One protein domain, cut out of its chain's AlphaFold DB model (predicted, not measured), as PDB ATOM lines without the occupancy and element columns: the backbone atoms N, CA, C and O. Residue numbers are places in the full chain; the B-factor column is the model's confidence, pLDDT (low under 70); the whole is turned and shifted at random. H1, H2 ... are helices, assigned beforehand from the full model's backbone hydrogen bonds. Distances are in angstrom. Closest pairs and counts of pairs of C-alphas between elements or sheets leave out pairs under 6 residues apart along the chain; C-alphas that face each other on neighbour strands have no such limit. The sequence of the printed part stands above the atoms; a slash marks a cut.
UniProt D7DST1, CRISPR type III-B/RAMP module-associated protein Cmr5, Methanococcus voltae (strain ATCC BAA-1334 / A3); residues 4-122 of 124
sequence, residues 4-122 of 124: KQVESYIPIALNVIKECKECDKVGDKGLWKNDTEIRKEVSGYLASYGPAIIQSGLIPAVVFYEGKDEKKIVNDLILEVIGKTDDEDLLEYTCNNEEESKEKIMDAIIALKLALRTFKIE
ATOM      1  N   LYS A   4     -53.522  53.378  33.903       60.84
ATOM      2  CA  LYS A   4     -54.480  53.832  32.885       60.84
ATOM      3  C   LYS A   4     -53.954  53.738  31.447       60.84
ATOM      4  O   LYS A   4     -54.769  53.687  30.537       60.84
ATOM      5  N   GLN A   5     -52.635  53.733  31.233       76.88
ATOM      6  CA  GLN A   5     -52.048  53.711  29.886       76.88
ATOM      7  C   GLN A   5     -52.001  52.301  29.289       76.88
ATOM      8  O   GLN A   5     -52.370  52.120  28.138       76.88
ATOM      9  N   VAL A   6     -51.655  51.273  30.072       85.44
ATOM     10  CA  VAL A   6     -51.648  49.882  29.573       85.44
ATOM     11  C   VAL A   6     -53.049  49.430  29.149       85.44
ATOM     12  O   VAL A   6     -53.204  48.774  28.123       85.44
ATOM     13  N   GLU A   7     -54.081  49.794  29.916       86.88
ATOM     14  CA  GLU A   7     -55.472  49.394  29.653       86.88
ATOM     15  C   GLU A   7     -55.974  49.847  28.275       86.88
ATOM     16  O   GLU A   7     -56.724  49.107  27.639       86.88
ATOM     17  N   SER A   8     -55.524  51.006  27.773       90.19
ATOM     18  CA  SER A   8     -55.898  51.472  26.433       90.19
ATOM     19  C   SER A   8     -55.233  50.678  25.309       90.19
ATOM     20  O   SER A   8     -55.804  50.578  24.227       90.19
ATOM     21  N   TYR A   9     -54.067  50.074  25.558       93.00
ATOM     22  CA  TYR A   9     -53.364  49.262  24.562       93.00
ATOM     23  C   TYR A   9     -53.896  47.832  24.459       93.00
ATOM     24  O   TYR A   9     -53.746  47.214  23.412       93.00
ATOM     25  N   ILE A  10     -54.543  47.290  25.496       92.69
ATOM     26  CA  ILE A  10     -55.092  45.920  25.473       92.69
ATOM     27  C   ILE A  10     -56.058  45.678  24.296       92.69
ATOM     28  O   ILE A  10     -55.848  44.703  23.568       92.69
ATOM     29  N   PRO A  11     -57.106  46.501  24.068       93.69
ATOM     30  CA  PRO A  11     -58.010  46.283  22.937       93.69
ATOM     31  C   PRO A  11     -57.304  46.447  21.586       93.69
ATOM     32  O   PRO A  11     -57.606  45.701  20.658       93.69
ATOM     33  N   ILE A  12     -56.334  47.361  21.488       93.62
ATOM     34  CA  ILE A  12     -55.534  47.575  20.273       93.62
ATOM     35  C   ILE A  12     -54.686  46.334  19.983       93.62
ATOM     36  O   ILE A  12     -54.769  45.780  18.896       93.62
ATOM     37  N   ALA A  13     -53.957  45.829  20.980       93.69
ATOM     38  CA  ALA A  13     -53.144  44.621  20.875       93.69
ATOM     39  C   ALA A  13     -53.966  43.392  20.465       93.69
ATOM     40  O   ALA A  13     -53.521  42.593  19.644       93.69
ATOM     41  N   LEU A  14     -55.181  43.242  21.004       92.31
ATOM     42  CA  LEU A  14     -56.093  42.171  20.598       92.31
ATOM     43  C   LEU A  14     -56.520  42.289  19.132       92.31
ATOM     44  O   LEU A  14     -56.633  41.263  18.464       92.31
ATOM     45  N   ASN A  15     -56.781  43.504  18.647       91.19
ATOM     46  CA  ASN A  15     -57.150  43.730  17.252       91.19
ATOM     47  C   ASN A  15     -55.957  43.494  16.324       91.19
ATOM     48  O   ASN A  15     -56.088  42.700  15.402       91.19
ATOM     49  N   VAL A  16     -54.785  44.048  16.646       90.31
ATOM     50  CA  VAL A  16     -53.526  43.830  15.915       90.31
ATOM     51  C   VAL A  16     -53.235  42.336  15.744       90.31
ATOM     52  O   VAL A  16     -53.027  41.867  14.630       90.31
ATOM     53  N   ILE A  17     -53.319  41.537  16.818       89.31
ATOM     54  CA  ILE A  17     -53.083  40.084  16.733       89.31
ATOM     55  C   ILE A  17     -54.103  39.386  15.816       89.31
ATOM     56  O   ILE A  17     -53.740  38.454  15.091       89.31
ATOM     57  N   LYS A  18     -55.372  39.813  15.840       86.69
ATOM     58  CA  LYS A  18     -56.425  39.257  14.975       86.69
ATOM     59  C   LYS A  18     -56.227  39.645  13.512       86.69
ATOM     60  O   LYS A  18     -56.385  38.787  12.654       86.69
ATOM     61  N   GLU A  19     -55.879  40.894  13.233       83.19
ATOM     62  CA  GLU A  19     -55.663  41.422  11.879       83.19
ATOM     63  C   GLU A  19     -54.371  40.873  11.257       83.19
ATOM     64  O   GLU A  19     -54.339  40.537  10.074       83.19
ATOM     65  N   CYS A  20     -53.347  40.607  12.076       77.06
ATOM     66  CA  CYS A  20     -52.139  39.872  11.685       77.06
ATOM     67  C   CYS A  20     -52.413  38.449  11.158       77.06
ATOM     68  O   CYS A  20     -51.493  37.793  10.674       77.06
ATOM     69  N   LYS A  21     -53.646  37.940  11.268       62.44
ATOM     70  CA  LYS A  21     -54.064  36.671  10.662       62.44
ATOM     71  C   LYS A  21     -54.242  36.768   9.141       62.44
ATOM     72  O   LYS A  21     -54.136  35.757   8.457       62.44
ATOM     73  N   GLU A  22     -54.503  37.965   8.618       51.56
ATOM     74  CA  GLU A  22     -54.778  38.212   7.194       51.56
ATOM     75  C   GLU A  22     -53.562  38.780   6.442       51.56
ATOM     76  O   GLU A  22     -53.511  38.748   5.212       51.56
ATOM     77  N   CYS A  23     -52.562  39.275   7.173       48.69
ATOM     78  CA  CYS A  23     -51.369  39.893   6.615       48.69
ATOM     79  C   CYS A  23     -50.173  38.927   6.629       48.69
ATOM     80  O   CYS A  23     -49.486  38.793   7.639       48.69
ATOM     81  N   ASP A  24     -49.803  38.403   5.457       48.03
ATOM     82  CA  ASP A  24     -48.461  37.864   5.137       48.03
ATOM     83  C   ASP A  24     -47.326  38.920   5.281       48.03
ATOM     84  O   ASP A  24     -46.233  38.767   4.739       48.03
ATOM     85  N   LYS A  25     -47.571  40.051   5.961       46.41
ATOM     86  CA  LYS A  25     -46.680  41.222   6.008       46.41
ATOM     87  C   LYS A  25     -45.808  41.319   7.257       46.41
ATOM     88  O   LYS A  25     -44.939  42.185   7.304       46.41
ATOM     89  N   VAL A  26     -45.987  40.438   8.236       50.09
ATOM     90  CA  VAL A  26     -45.196  40.455   9.473       50.09
ATOM     91  C   VAL A  26     -44.094  39.392   9.378       50.09
ATOM     92  O   VAL A  26     -44.259  38.245   9.799       50.09
ATOM     93  N   GLY A  27     -42.976  39.765   8.744       50.00
ATOM     94  CA  GLY A  27     -41.845  38.876   8.438       50.00
ATOM     95  C   GLY A  27     -42.161  37.741   7.441       50.00
ATOM     96  O   GLY A  27     -43.303  37.533   7.057       50.00
ATOM     97  N   ASP A  28     -41.150  36.957   7.042       52.41
ATOM     98  CA  ASP A  28     -41.292  35.869   6.043       52.41
ATOM     99  C   ASP A  28     -42.198  34.696   6.491       52.41
ATOM    100  O   ASP A  28     -42.537  33.826   5.691       52.41
ATOM    101  N   LYS A  29     -42.549  34.616   7.784       59.09
ATOM    102  CA  LYS A  29     -43.238  33.460   8.389       59.09
ATOM    103  C   LYS A  29     -44.579  33.790   9.060       59.09
ATOM    104  O   LYS A  29     -45.320  32.853   9.364       59.09
ATOM    105  N   GLY A  30     -44.890  35.064   9.308       74.31
ATOM    106  CA  GLY A  30     -46.115  35.490   9.997       74.31
ATOM    107  C   GLY A  30     -46.197  35.096  11.483       74.31
ATOM    108  O   GLY A  30     -45.485  34.215  11.966       74.31
ATOM    109  N   LEU A  31     -47.093  35.754  12.228       83.75
ATOM    110  CA  LEU A  31     -47.356  35.496  13.658       83.75
ATOM    111  C   LEU A  31     -47.989  34.115  13.908       83.75
ATOM    112  O   LEU A  31     -47.689  33.429  14.892       83.75
ATOM    113  N   TRP A  32     -48.892  33.723  13.016       84.94
ATOM    114  CA  TRP A  32     -49.703  32.522  13.131       84.94
ATOM    115  C   TRP A  32     -48.994  31.332  12.479       84.94
ATOM    116  O   TRP A  32     -48.427  31.442  11.394       84.94
ATOM    117  N   LYS A  33     -49.023  30.174  13.141       82.31
ATOM    118  CA  LYS A  33     -48.607  28.902  12.530       82.31
ATOM    119  C   LYS A  33     -49.714  28.345  11.638       82.31
ATOM    120  O   LYS A  33     -49.445  27.769  10.590       82.31
ATOM    121  N   ASN A  34     -50.951  28.471  12.106       80.25
ATOM    122  CA  ASN A  34     -52.181  28.063  11.437       80.25
ATOM    123  C   ASN A  34     -53.333  28.951  11.931       80.25
ATOM    124  O   ASN A  34     -53.126  29.846  12.748       80.25
ATOM    125  N   ASP A  35     -54.561  28.666  11.499       76.06
ATOM    126  CA  ASP A  35     -55.743  29.464  11.845       76.06
ATOM    127  C   ASP A  35     -56.056  29.584  13.344       76.06
ATOM    128  O   ASP A  35     -56.897  30.401  13.735       76.06
ATOM    129  N   THR A  36     -55.434  28.758  14.181       80.19
ATOM    130  CA  THR A  36     -55.767  28.634  15.601       80.19
ATOM    131  C   THR A  36     -54.587  28.831  16.544       80.19
ATOM    132  O   THR A  36     -54.820  29.124  17.716       80.19
ATOM    133  N   GLU A  37     -53.352  28.675  16.067       86.75
ATOM    134  CA  GLU A  37     -52.154  28.586  16.901       86.75
ATOM    135  C   GLU A  37     -51.129  29.660  16.551       86.75
ATOM    136  O   GLU A  37     -50.740  29.842  15.393       86.75
ATOM    137  N   ILE A  38     -50.641  30.323  17.594       88.00
ATOM    138  CA  ILE A  38     -49.548  31.288  17.523       88.00
ATOM    139  C   ILE A  38     -48.213  30.558  17.655       88.00
ATOM    140  O   ILE A  38     -48.066  29.664  18.497       88.00
ATOM    141  N   ARG A  39     -47.225  30.977  16.855       88.38
ATOM    142  CA  ARG A  39     -45.853  30.459  16.922       88.38
ATOM    143  C   ARG A  39     -45.257  30.687  18.308       88.38
ATOM    144  O   ARG A  39     -45.267  31.801  18.845       88.38
ATOM    145  N   LYS A  40     -44.695  29.631  18.887       90.00
ATOM    146  CA  LYS A  40     -44.160  29.663  20.251       90.00
ATOM    147  C   LYS A  40     -42.975  30.616  20.398       90.00
ATOM    148  O   LYS A  40     -42.828  31.257  21.440       90.00
ATOM    149  N   GLU A  41     -42.145  30.730  19.369       90.19
ATOM    150  CA  GLU A  41     -40.950  31.572  19.338       90.19
ATOM    151  C   GLU A  41     -41.314  33.052  19.492       90.19
ATOM    152  O   GLU A  41     -40.706  33.740  20.309       90.19
ATOM    153  N   VAL A  42     -42.362  33.519  18.801       89.69
ATOM    154  CA  VAL A  42     -42.851  34.904  18.910       89.69
ATOM    155  C   VAL A  42     -43.308  35.199  20.340       89.69
ATOM    156  O   VAL A  42     -42.896  36.192  20.941       89.69
ATOM    157  N   SER A  43     -44.100  34.297  20.933       90.88
ATOM    158  CA  SER A  43     -44.512  34.426  22.336       90.88
ATOM    159  C   SER A  43     -43.313  34.415  23.290       90.88
ATOM    160  O   SER A  43     -43.336  35.113  24.306       90.88
ATOM    161  N   GLY A  44     -42.284  33.616  22.998       92.19
ATOM    162  CA  GLY A  44     -41.050  33.553  23.775       92.19
ATOM    163  C   GLY A  44     -40.273  34.868  23.729       92.19
ATOM    164  O   GLY A  44     -39.932  35.410  24.780       92.19
ATOM    165  N   TYR A  45     -40.068  35.416  22.531       93.25
ATOM    166  CA  TYR A  45     -39.363  36.681  22.327       93.25
ATOM    167  C   TYR A  45     -40.096  37.865  22.953       93.25
ATOM    168  O   TYR A  45     -39.480  38.658  23.668       93.25
ATOM    169  N   LEU A  46     -41.418  37.950  22.792       93.12
ATOM    170  CA  LEU A  46     -42.215  38.965  23.479       93.12
ATOM    171  C   LEU A  46     -42.110  38.811  25.005       93.12
ATOM    172  O   LEU A  46     -42.038  39.797  25.746       93.12
ATOM    173  N   ALA A  47     -42.066  37.572  25.508       92.94
ATOM    174  CA  ALA A  47     -41.929  37.333  26.936       92.94
ATOM    175  C   ALA A  47     -40.592  37.836  27.501       92.94
ATOM    176  O   ALA A  47     -40.607  38.392  28.608       92.94
ATOM    177  N   SER A  48     -39.494  37.690  26.752       94.50
ATOM    178  CA  SER A  48     -38.143  38.123  27.130       94.50
ATOM    179  C   SER A  48     -37.832  39.594  26.837       94.50
ATOM    180  O   SER A  48     -36.855  40.112  27.375       94.50
ATOM    181  N   TYR A  49     -38.650  40.286  26.041       95.25
ATOM    182  CA  TYR A  49     -38.379  41.663  25.614       95.25
ATOM    183  C   TYR A  49     -38.339  42.660  26.781       95.25
ATOM    184  O   TYR A  49     -37.358  43.376  26.962       95.25
ATOM    185  N   GLY A  50     -39.374  42.669  27.628       93.88
ATOM    186  CA  GLY A  50     -39.429  43.544  28.808       93.88
ATOM    187  C   GLY A  50     -38.217  43.375  29.743       93.88
ATOM    188  O   GLY A  50     -37.561  44.368  30.055       93.88
ATOM    189  N   PRO A  51     -37.865  42.137  30.153       95.69
ATOM    190  CA  PRO A  51     -36.631  41.870  30.894       95.69
ATOM    191  C   PRO A  51     -35.361  42.393  30.211       95.69
ATOM    192  O   PRO A  51     -34.513  42.962  30.894       95.69
ATOM    193  N   ALA A  52     -35.245  42.257  28.884       95.69
ATOM    194  CA  ALA A  52     -34.106  42.787  28.137       95.69
ATOM    195  C   ALA A  52     -34.013  44.318  28.266       95.69
ATOM    196  O   ALA A  52     -32.966  44.824  28.652       95.69
ATOM    197  N   ILE A  53     -35.119  45.053  28.078       95.00
ATOM    198  CA  ILE A  53     -35.145  46.521  28.251       95.00
ATOM    199  C   ILE A  53     -34.714  46.929  29.667       95.00
ATOM    200  O   ILE A  53     -33.983  47.905  29.838       95.00
ATOM    201  N   ILE A  54     -35.168  46.204  30.694       94.06
ATOM    202  CA  ILE A  54     -34.817  46.494  32.092       94.06
ATOM    203  C   ILE A  54     -33.317  46.279  32.334       94.06
ATOM    204  O   ILE A  54     -32.700  47.069  33.044       94.06
ATOM    205  N   GLN A  55     -32.741  45.222  31.758       94.88
ATOM    206  CA  GLN A  55     -31.360  44.822  32.016       94.88
ATOM    207  C   GLN A  55     -30.336  45.603  31.186       94.88
ATOM    208  O   GLN A  55     -29.325  46.038  31.730       94.88
ATOM    209  N   SER A  56     -30.570  45.758  29.881       94.94
ATOM    210  CA  SER A  56     -29.614  46.365  28.945       94.94
ATOM    211  C   SER A  56     -29.953  47.803  28.555       94.94
ATOM    212  O   SER A  56     -29.153  48.449  27.886       94.94
ATOM    213  N   GLY A  57     -31.125  48.310  28.940       93.00
ATOM    214  CA  GLY A  57     -31.659  49.569  28.425       93.00
ATOM    215  C   GLY A  57     -32.446  49.385  27.125       93.00
ATOM    216  O   GLY A  57     -32.439  48.310  26.521       93.00
ATOM    217  N   LEU A  58     -33.147  50.446  26.712       92.88
ATOM    218  CA  LEU A  58     -34.109  50.408  25.610       92.88
ATOM    219  C   LEU A  58     -33.435  50.174  24.254       92.88
ATOM    220  O   LEU A  58     -33.704  49.157  23.627       92.88
ATOM    221  N   ILE A  59     -32.534  51.067  23.834       93.25
ATOM    222  CA  ILE A  59     -31.890  50.987  22.514       93.25
ATOM    223  C   ILE A  59     -31.143  49.654  22.323       93.25
ATOM    224  O   ILE A  59     -31.401  48.983  21.325       93.25
ATOM    225  N   PRO A  60     -30.291  49.183  23.263       93.81
ATOM    226  CA  PRO A  60     -29.597  47.907  23.084       93.81
ATOM    227  C   PRO A  60     -30.549  46.711  22.999       93.81
ATOM    228  O   PRO A  60     -30.270  45.759  22.271       93.81
ATOM    229  N   ALA A  61     -31.679  46.760  23.714       94.25
ATOM    230  CA  ALA A  61     -32.711  45.744  23.590       94.25
ATOM    231  C   ALA A  61     -33.357  45.803  22.202       94.25
ATOM    232  O   ALA A  61     -33.370  44.786  21.522       94.25
ATOM    233  N   VAL A  62     -33.813  46.972  21.742       92.88
ATOM    234  CA  VAL A  62     -34.454  47.119  20.422       92.88
ATOM    235  C   VAL A  62     -33.533  46.639  19.298       92.88
ATOM    236  O   VAL A  62     -33.955  45.818  18.486       92.88
ATOM    237  N   VAL A  63     -32.248  47.010  19.324       92.69
ATOM    238  CA  VAL A  63     -31.234  46.527  18.366       92.69
ATOM    239  C   VAL A  63     -31.059  45.002  18.409       92.69
ATOM    240  O   VAL A  63     -30.815  44.373  17.388       92.69
ATOM    241  N   PHE A  64     -31.194  44.362  19.574       90.88
ATOM    242  CA  PHE A  64     -31.123  42.900  19.664       90.88
ATOM    243  C   PHE A  64     -32.318  42.196  18.990       90.88
ATOM    244  O   PHE A  64     -32.194  41.028  18.587       90.88
ATOM    245  N   TYR A  65     -33.467  42.874  18.902       90.31
ATOM    246  CA  TYR A  65     -34.682  42.382  18.248       90.31
ATOM    247  C   TYR A  65     -34.846  42.884  16.797       90.31
ATOM    248  O   TYR A  65     -35.619  42.291  16.050       90.31
ATOM    249  N   GLU A  66     -34.062  43.878  16.370       83.25
ATOM    250  CA  GLU A  66     -33.846  44.252  14.965       83.25
ATOM    251  C   GLU A  66     -33.158  43.097  14.222       83.25
ATOM    252  O   GLU A  66     -31.956  42.852  14.339       83.25
ATOM    253  N   GLY A  67     -33.937  42.303  13.498       75.25
ATOM    254  CA  GLY A  67     -33.438  41.123  12.809       75.25
ATOM    255  C   GLY A  67     -34.344  40.696  11.667       75.25
ATOM    256  O   GLY A  67     -35.270  41.401  11.276       75.25
ATOM    257  N   LYS A  68     -34.074  39.512  11.127       65.88
ATOM    258  CA  LYS A  68     -35.046  38.764  10.324       65.88
ATOM    259  C   LYS A  68     -35.679  37.718  11.250       65.88
ATOM    260  O   LYS A  68     -35.113  37.431  12.303       65.88
ATOM    261  N   ASP A  69     -36.851  37.203  10.895       79.81
ATOM    262  CA  ASP A  69     -37.589  36.180  11.657       79.81
ATOM    263  C   ASP A  69     -38.436  36.707  12.839       79.81
ATOM    264  O   ASP A  69     -38.935  37.834  12.828       79.81
ATOM    265  N   GLU A  70     -38.679  35.869  13.851       85.44
ATOM    266  CA  GLU A  70     -39.710  36.074  14.876       85.44
ATOM    267  C   GLU A  70     -39.436  37.270  15.795       85.44
ATOM    268  O   GLU A  70     -40.354  37.807  16.411       85.44
ATOM    269  N   LYS A  71     -38.185  37.730  15.863       88.44
ATOM    270  CA  LYS A  71     -37.821  38.966  16.562       88.44
ATOM    271  C   LYS A  71     -38.374  40.208  15.864       88.44
ATOM    272  O   LYS A  71     -38.913  41.080  16.540       88.44
ATOM    273  N   LYS A  72     -38.304  40.239  14.527       85.50
ATOM    274  CA  LYS A  72     -38.864  41.330  13.724       85.50
ATOM    275  C   LYS A  72     -40.372  41.407  13.897       85.50
ATOM    276  O   LYS A  72     -40.896  42.480  14.144       85.50
ATOM    277  N   ILE A  73     -41.031  40.245  13.908       88.06
ATOM    278  CA  ILE A  73     -42.466  40.137  14.200       88.06
ATOM    279  C   ILE A  73     -42.813  40.835  15.516       88.06
ATOM    280  O   ILE A  73     -43.797  41.562  15.592       88.06
ATOM    281  N   VAL A  74     -42.008  40.637  16.560       91.12
ATOM    282  CA  VAL A  74     -42.250  41.300  17.845       91.12
ATOM    283  C   VAL A  74     -42.071  42.818  17.744       91.12
ATOM    284  O   VAL A  74     -42.892  43.536  18.309       91.12
ATOM    285  N   ASN A  75     -41.057  43.310  17.024       91.44
ATOM    286  CA  ASN A  75     -40.880  44.750  16.801       91.44
ATOM    287  C   ASN A  75     -42.062  45.358  16.028       91.44
ATOM    288  O   ASN A  75     -42.613  46.364  16.470       91.44
ATOM    289  N   ASP A  76     -42.489  44.712  14.942       88.62
ATOM    290  CA  ASP A  76     -43.603  45.156  14.098       88.62
ATOM    291  C   ASP A  76     -44.912  45.217  14.911       88.62
ATOM    292  O   ASP A  76     -45.607  46.230  14.908       88.62
ATOM    293  N   LEU A  77     -45.201  44.185  15.715       90.44
ATOM    294  CA  LEU A  77     -46.373  44.163  16.601       90.44
ATOM    295  C   LEU A  77     -46.360  45.304  17.625       90.44
ATOM    296  O   LEU A  77     -47.403  45.884  17.927       90.44
ATOM    297  N   ILE A  78     -45.195  45.613  18.199       92.56
ATOM    298  CA  ILE A  78     -45.059  46.721  19.150       92.56
ATOM    299  C   ILE A  78     -45.346  48.051  18.442       92.56
ATOM    300  O   ILE A  78     -46.089  48.872  18.979       92.56
ATOM    301  N   LEU A  79     -44.797  48.249  17.242       90.62
ATOM    302  CA  LEU A  79     -44.979  49.462  16.444       90.62
ATOM    303  C   LEU A  79     -46.453  49.676  16.053       90.62
ATOM    304  O   LEU A  79     -46.989  50.778  16.219       90.62
ATOM    305  N   GLU A  80     -47.129  48.613  15.608       89.38
ATOM    306  CA  GLU A  80     -48.558  48.636  15.277       89.38
ATOM    307  C   GLU A  80     -49.417  48.989  16.496       89.38
ATOM    308  O   GLU A  80     -50.301  49.840  16.410       89.38
ATOM    309  N   VAL A  81     -49.124  48.411  17.666       91.94
ATOM    310  CA  VAL A  81     -49.862  48.712  18.905       91.94
ATOM    311  C   VAL A  81     -49.666  50.157  19.364       91.94
ATOM    312  O   VAL A  81     -50.595  50.756  19.907       91.94
ATOM    313  N   ILE A  82     -48.489  50.741  19.131       90.75
ATOM    314  CA  ILE A  82     -48.212  52.156  19.426       90.75
ATOM    315  C   ILE A  82     -48.879  53.088  18.389       90.75
ATOM    316  O   ILE A  82     -49.020  54.287  18.637       90.75
ATOM    317  N   GLY A  83     -49.354  52.547  17.259       84.44
ATOM    318  CA  GLY A  83     -50.046  53.295  16.208       84.44
ATOM    319  C   GLY A  83     -49.098  54.134  15.351       84.44
ATOM    320  O   GLY A  83     -49.429  55.264  14.989       84.44
ATOM    321  N   LYS A  84     -47.889  53.623  15.084       76.31
ATOM    322  CA  LYS A  84     -46.835  54.309  14.315       76.31
ATOM    323  C   LYS A  84     -46.460  53.547  13.043       76.31
ATOM    324  O   LYS A  84     -45.298  53.282  12.797       76.31
ATOM    325  N   THR A  85     -47.461  53.217  12.234       63.25
ATOM    326  CA  THR A  85     -47.366  52.354  11.041       63.25
ATOM    327  C   THR A  85     -46.816  53.020   9.777       63.25
ATOM    328  O   THR A  85     -46.693  52.350   8.757       63.25
ATOM    329  N   ASP A  86     -46.523  54.322   9.815       56.75
ATOM    330  CA  ASP A  86     -46.470  55.148   8.604       56.75
ATOM    331  C   ASP A  86     -45.082  55.338   7.964       56.75
ATOM    332  O   ASP A  86     -45.046  56.103   7.018       56.75
ATOM    333  N   ASP A  87     -43.992  54.692   8.426       52.62
ATOM    334  CA  ASP A  87     -42.757  54.384   7.631       52.62
ATOM    335  C   ASP A  87     -41.493  54.048   8.475       52.62
ATOM    336  O   ASP A  87     -40.448  53.739   7.906       52.62
ATOM    337  N   GLU A  88     -41.546  54.052   9.813       68.12
ATOM    338  CA  GLU A  88     -40.350  53.855  10.663       68.12
ATOM    339  C   GLU A  88     -40.274  52.438  11.261       68.12
ATOM    340  O   GLU A  88     -41.271  51.902  11.748       68.12
ATOM    341  N   ASP A  89     -39.082  51.830  11.271       83.00
ATOM    342  CA  ASP A  89     -38.831  50.643  12.096       83.00
ATOM    343  C   ASP A  89     -38.802  51.015  13.594       83.00
ATOM    344  O   ASP A  89     -38.709  52.183  13.990       83.00
ATOM    345  N   LEU A  90     -38.941  50.017  14.477       88.44
ATOM    346  CA  LEU A  90     -39.039  50.285  15.918       88.44
ATOM    347  C   LEU A  90     -37.765  50.953  16.460       88.44
ATOM    348  O   LEU A  90     -37.829  51.695  17.447       88.44
ATOM    349  N   LEU A  91     -36.614  50.696  15.836       90.31
ATOM    350  CA  LEU A  91     -35.347  51.309  16.208       90.31
ATOM    351  C   LEU A  91     -35.334  52.805  15.896       90.31
ATOM    352  O   LEU A  91     -34.993  53.592  16.778       90.31
ATOM    353  N   GLU A  92     -35.728  53.200  14.691       88.50
ATOM    354  CA  GLU A  92     -35.822  54.595  14.271       88.50
ATOM    355  C   GLU A  92     -36.802  55.366  15.159       88.50
ATOM    356  O   GLU A  92     -36.432  56.393  15.739       88.50
ATOM    357  N   TYR A  93     -37.985  54.793  15.409       89.56
ATOM    358  CA  TYR A  93     -38.954  55.358  16.350       89.56
ATOM    359  C   TYR A  93     -38.342  55.591  17.740       89.56
ATOM    360  O   TYR A  93     -38.540  56.644  18.359       89.56
ATOM    361  N   THR A  94     -37.587  54.605  18.234       90.00
ATOM    362  CA  THR A  94     -36.939  54.652  19.549       90.00
ATOM    363  C   THR A  94     -35.865  55.738  19.607       90.00
ATOM    364  O   THR A  94     -35.826  56.501  20.571       90.00
ATOM    365  N   CYS A  95     -35.021  55.837  18.580       88.31
ATOM    366  CA  CYS A  95     -33.971  56.849  18.480       88.31
ATOM    367  C   CYS A  95     -34.546  58.271  18.408       88.31
ATOM    368  O   CYS A  95     -34.005  59.184  19.028       88.31
ATOM    369  N   ASN A  96     -35.666  58.454  17.706       88.06
ATOM    370  CA  ASN A  96     -36.313  59.757  17.550       88.06
ATOM    371  C   ASN A  96     -37.106  60.197  18.797       88.06
ATOM    372  O   ASN A  96     -37.395  61.383  18.954       88.06
ATOM    373  N   ASN A  97     -37.467  59.267  19.693       86.12
ATOM    374  CA  ASN A  97     -38.368  59.518  20.826       86.12
ATOM    375  C   ASN A  97     -37.869  58.887  22.140       86.12
ATOM    376  O   ASN A  97     -38.668  58.329  22.892       86.12
ATOM    377  N   GLU A  98     -36.567  58.922  22.437       78.81
ATOM    378  CA  GLU A  98     -35.944  58.120  23.512       78.81
ATOM    379  C   GLU A  98     -36.645  58.226  24.887       78.81
ATOM    380  O   GLU A  98     -36.898  57.208  25.535       78.81
ATOM    381  N   GLU A  99     -37.024  59.433  25.323       77.94
ATOM    382  CA  GLU A  99     -37.661  59.637  26.635       77.94
ATOM    383  C   GLU A  99     -39.094  59.079  26.715       77.94
ATOM    384  O   GLU A  99     -39.487  58.522  27.741       77.94
ATOM    385  N   GLU A 100     -39.880  59.200  25.641       84.38
ATOM    386  CA  GLU A 100     -41.301  58.820  25.626       84.38
ATOM    387  C   GLU A 100     -41.517  57.368  25.158       84.38
ATOM    388  O   GLU A 100     -42.431  56.672  25.614       84.38
ATOM    389  N   SER A 101     -40.653  56.889  24.262       86.75
ATOM    390  CA  SER A 101     -40.750  55.567  23.636       86.75
ATOM    391  C   SER A 101     -40.624  54.440  24.655       86.75
ATOM    392  O   SER A 101     -41.334  53.443  24.543       86.75
ATOM    393  N   LYS A 102     -39.801  54.602  25.699       90.38
ATOM    394  CA  LYS A 102     -39.587  53.558  26.711       90.38
ATOM    395  C   LYS A 102     -40.878  53.115  27.389       90.38
ATOM    396  O   LYS A 102     -41.109  51.916  27.543       90.38
ATOM    397  N   GLU A 103     -41.694  54.072  27.832       90.19
ATOM    398  CA  GLU A 103     -42.952  53.758  28.515       90.19
ATOM    399  C   GLU A 103     -43.963  53.157  27.537       90.19
ATOM    400  O   GLU A 103     -44.542  52.115  27.836       90.19
ATOM    401  N   LYS A 104     -44.100  53.738  26.338       91.94
ATOM    402  CA  LYS A 104     -45.010  53.238  25.294       91.94
ATOM    403  C   LYS A 104     -44.679  51.810  24.865       91.94
ATOM    404  O   LYS A 104     -45.570  50.970  24.798       91.94
ATOM    405  N   ILE A 105     -43.399  51.517  24.638       93.19
ATOM    406  CA  ILE A 105     -42.915  50.184  24.264       93.19
ATOM    407  C   ILE A 105     -43.170  49.187  25.395       93.19
ATOM    408  O   ILE A 105     -43.662  48.089  25.143       93.19
ATOM    409  N   MET A 106     -42.896  49.554  26.652       93.38
ATOM    410  CA  MET A 106     -43.156  48.663  27.785       93.38
ATOM    411  C   MET A 106     -44.654  48.367  27.950       93.38
ATOM    412  O   MET A 106     -45.031  47.210  28.150       93.38
ATOM    413  N   ASP A 107     -45.508  49.382  27.820       93.94
ATOM    414  CA  ASP A 107     -46.960  49.233  27.919       93.94
ATOM    415  C   ASP A 107     -47.519  48.377  26.770       93.94
ATOM    416  O   ASP A 107     -48.323  47.472  27.013       93.94
ATOM    417  N   ALA A 108     -47.030  48.584  25.542       94.62
ATOM    418  CA  ALA A 108     -47.373  47.771  24.378       94.62
ATOM    419  C   ALA A 108     -46.953  46.302  24.560       94.62
ATOM    420  O   ALA A 108     -47.758  45.399  24.330       94.62
ATOM    421  N   ILE A 109     -45.736  46.040  25.058       95.06
ATOM    422  CA  ILE A 109     -45.262  44.679  25.367       95.06
ATOM    423  C   ILE A 109     -46.182  44.007  26.391       95.06
ATOM    424  O   ILE A 109     -46.542  42.838  26.233       95.06
ATOM    425  N   ILE A 110     -46.576  44.718  27.452       94.31
ATOM    426  CA  ILE A 110     -47.477  44.173  28.475       94.31
ATOM    427  C   ILE A 110     -48.845  43.855  27.864       94.31
ATOM    428  O   ILE A 110     -49.360  42.755  28.077       94.31
ATOM    429  N   ALA A 111     -49.411  44.778  27.085       95.38
ATOM    430  CA  ALA A 111     -50.696  44.596  26.422       95.38
ATOM    431  C   ALA A 111     -50.681  43.399  25.459       95.38
ATOM    432  O   ALA A 111     -51.551  42.533  25.554       95.38
ATOM    433  N   LEU A 112     -49.653  43.279  24.614       94.44
ATOM    434  CA  LEU A 112     -49.461  42.138  23.717       94.44
ATOM    435  C   LEU A 112     -49.327  40.825  24.497       94.44
ATOM    436  O   LEU A 112     -49.966  39.837  24.142       94.44
ATOM    437  N   LYS A 113     -48.575  40.790  25.609       92.94
ATOM    438  CA  LYS A 113     -48.451  39.577  26.445       92.94
ATOM    439  C   LYS A 113     -49.787  39.158  27.048       92.94
ATOM    440  O   LYS A 113     -50.044  37.963  27.182       92.94
ATOM    441  N   LEU A 114     -50.623  40.116  27.446       92.88
ATOM    442  CA  LEU A 114     -51.969  39.836  27.942       92.88
ATOM    443  C   LEU A 114     -52.888  39.350  26.818       92.88
ATOM    444  O   LEU A 114     -53.611  38.377  27.014       92.88
ATOM    445  N   ALA A 115     -52.818  39.975  25.645       92.62
ATOM    446  CA  ALA A 115     -53.620  39.617  24.486       92.62
ATOM    447  C   ALA A 115     -53.267  38.221  23.941       92.62
ATOM    448  O   ALA A 115     -54.165  37.407  23.729       92.62
ATOM    449  N   LEU A 116     -51.976  37.884  23.815       89.88
ATOM    450  CA  LEU A 116     -51.515  36.565  23.358       89.88
ATOM    451  C   LEU A 116     -52.042  35.414  24.224       89.88
ATOM    452  O   LEU A 116     -52.325  34.341  23.704       89.88
ATOM    453  N   ARG A 117     -52.240  35.634  25.532       87.81
ATOM    454  CA  ARG A 117     -52.801  34.619  26.446       87.81
ATOM    455  C   ARG A 117     -54.248  34.235  26.133       87.81
ATOM    456  O   ARG A 117     -54.735  33.256  26.689       87.81
ATOM    457  N   THR A 118     -54.940  35.001  25.294       90.56
ATOM    458  CA  THR A 118     -56.311  34.689  24.866       90.56
ATOM    459  C   THR A 118     -56.361  33.706  23.692       90.56
ATOM    460  O   THR A 118     -57.433  33.190  23.379       90.56
ATOM    461  N   PHE A 119     -55.214  33.405  23.076       88.44
ATOM    462  CA  PHE A 119     -55.083  32.514  21.926       88.44
ATOM    463  C   PHE A 119     -54.325  31.235  22.294       88.44
ATOM    464  O   PHE A 119     -53.616  31.178  23.301       88.44
ATOM    465  N   LYS A 120     -54.467  30.187  21.471       87.38
ATOM    466  CA  LYS A 120     -53.673  28.967  21.643       87.38
ATOM    467  C   LYS A 120     -52.252  29.209  21.147       87.38
ATOM    468  O   LYS A 120     -52.041  29.799  20.091       87.38
ATOM    469  N   ILE A 121     -51.288  28.729  21.918       86.00
ATOM    470  CA  ILE A 121     -49.871  28.758  21.564       86.00
ATOM    471  C   ILE A 121     -49.491  27.347  21.132       86.00
ATOM    472  O   ILE A 121     -49.930  26.382  21.752       86.00
ATOM    473  N   GLU A 122     -48.684  27.241  20.083       83.44
ATOM    474  CA  GLU A 122     -48.129  25.976  19.609       83.44
ATOM    475  C   GLU A 122     -47.492  25.158  20.752       83.44
ATOM    476  O   GLU A 122     -46.596  25.626  21.470       83.44
TER     477      GLU A 122
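AT A GLANCE: This is residues 4 to 122 of the 124 residues of the protein "CRISPR type III-B/RAMP module-associated protein Cmr5" of Methanococcus voltae (strain ATCC BAA-1334 / A3) (UniProt D7DST1). Look for a rounded, compact cluster of helices with H4 in the middle: the longest helix, H6, crosses it nearly at right angles, the hairpin of H2 and H3 packs on one side, H1 lies away from H3, and H5 packs on H3 and H4. The loop of residues 20 to 39 has C-alphas 10 to 20 A from the mean. The printed part has 119 residues, with six named helices, H1 to H6 in chain order, and no named strand: all helix. The radius of gyration of the C-alphas is 13.1 A and the spans are 38 by 32 by 29 A.

HOW THE PARTS SIT: H6, residues 98 to 116, touches the hub H4, residues 70 to 82, about perpendicular at 73 degrees, only just past steep; find the closest C-alphas at Ile 78 and Ala 108, 5.8 A apart. H1, residues 4 to 19, touches H6 at a steep tilt of 58 degrees, closest at C-alphas 10 and 111, 4.7 A. H2, residues 40 to 56, has a kink of 37 degrees near residue 50; its residues 43 to 50 alone touch H6, closest at C-alphas 50 and 106, 6.4 A. H3, residues 58 to 65, makes a helical hairpin with H2, closest at C-alphas 61 and 53, 5.3 A. H5, residues 90 to 96, touches H3, closest at C-alphas 91 and 62, 6.0 A. Every O i to N i+4 pair is within hydrogen-bond range in H3, H4 and H5; H1 has 8 of 12, H2 11 of 13, H6 13 of 15.

IN THESE COORDINATES: Find C-alpha 98 at (-35.944, 58.120, 23.512); from there H6 runs 26.6 A to C-alpha 116. H1 starts at (-54.480, 53.832, 32.885) and spans 24.4 A, H2 23.8 A, H4 18.8 A.

THE WHOLE: The printed part has no cut. The link from H1 to H2 is long, and its residues 37 to 38 pair parallel with 120 to 121. Look for pLDDT under 70 at residues 4, 21 to 29, 68 and 85 to 88.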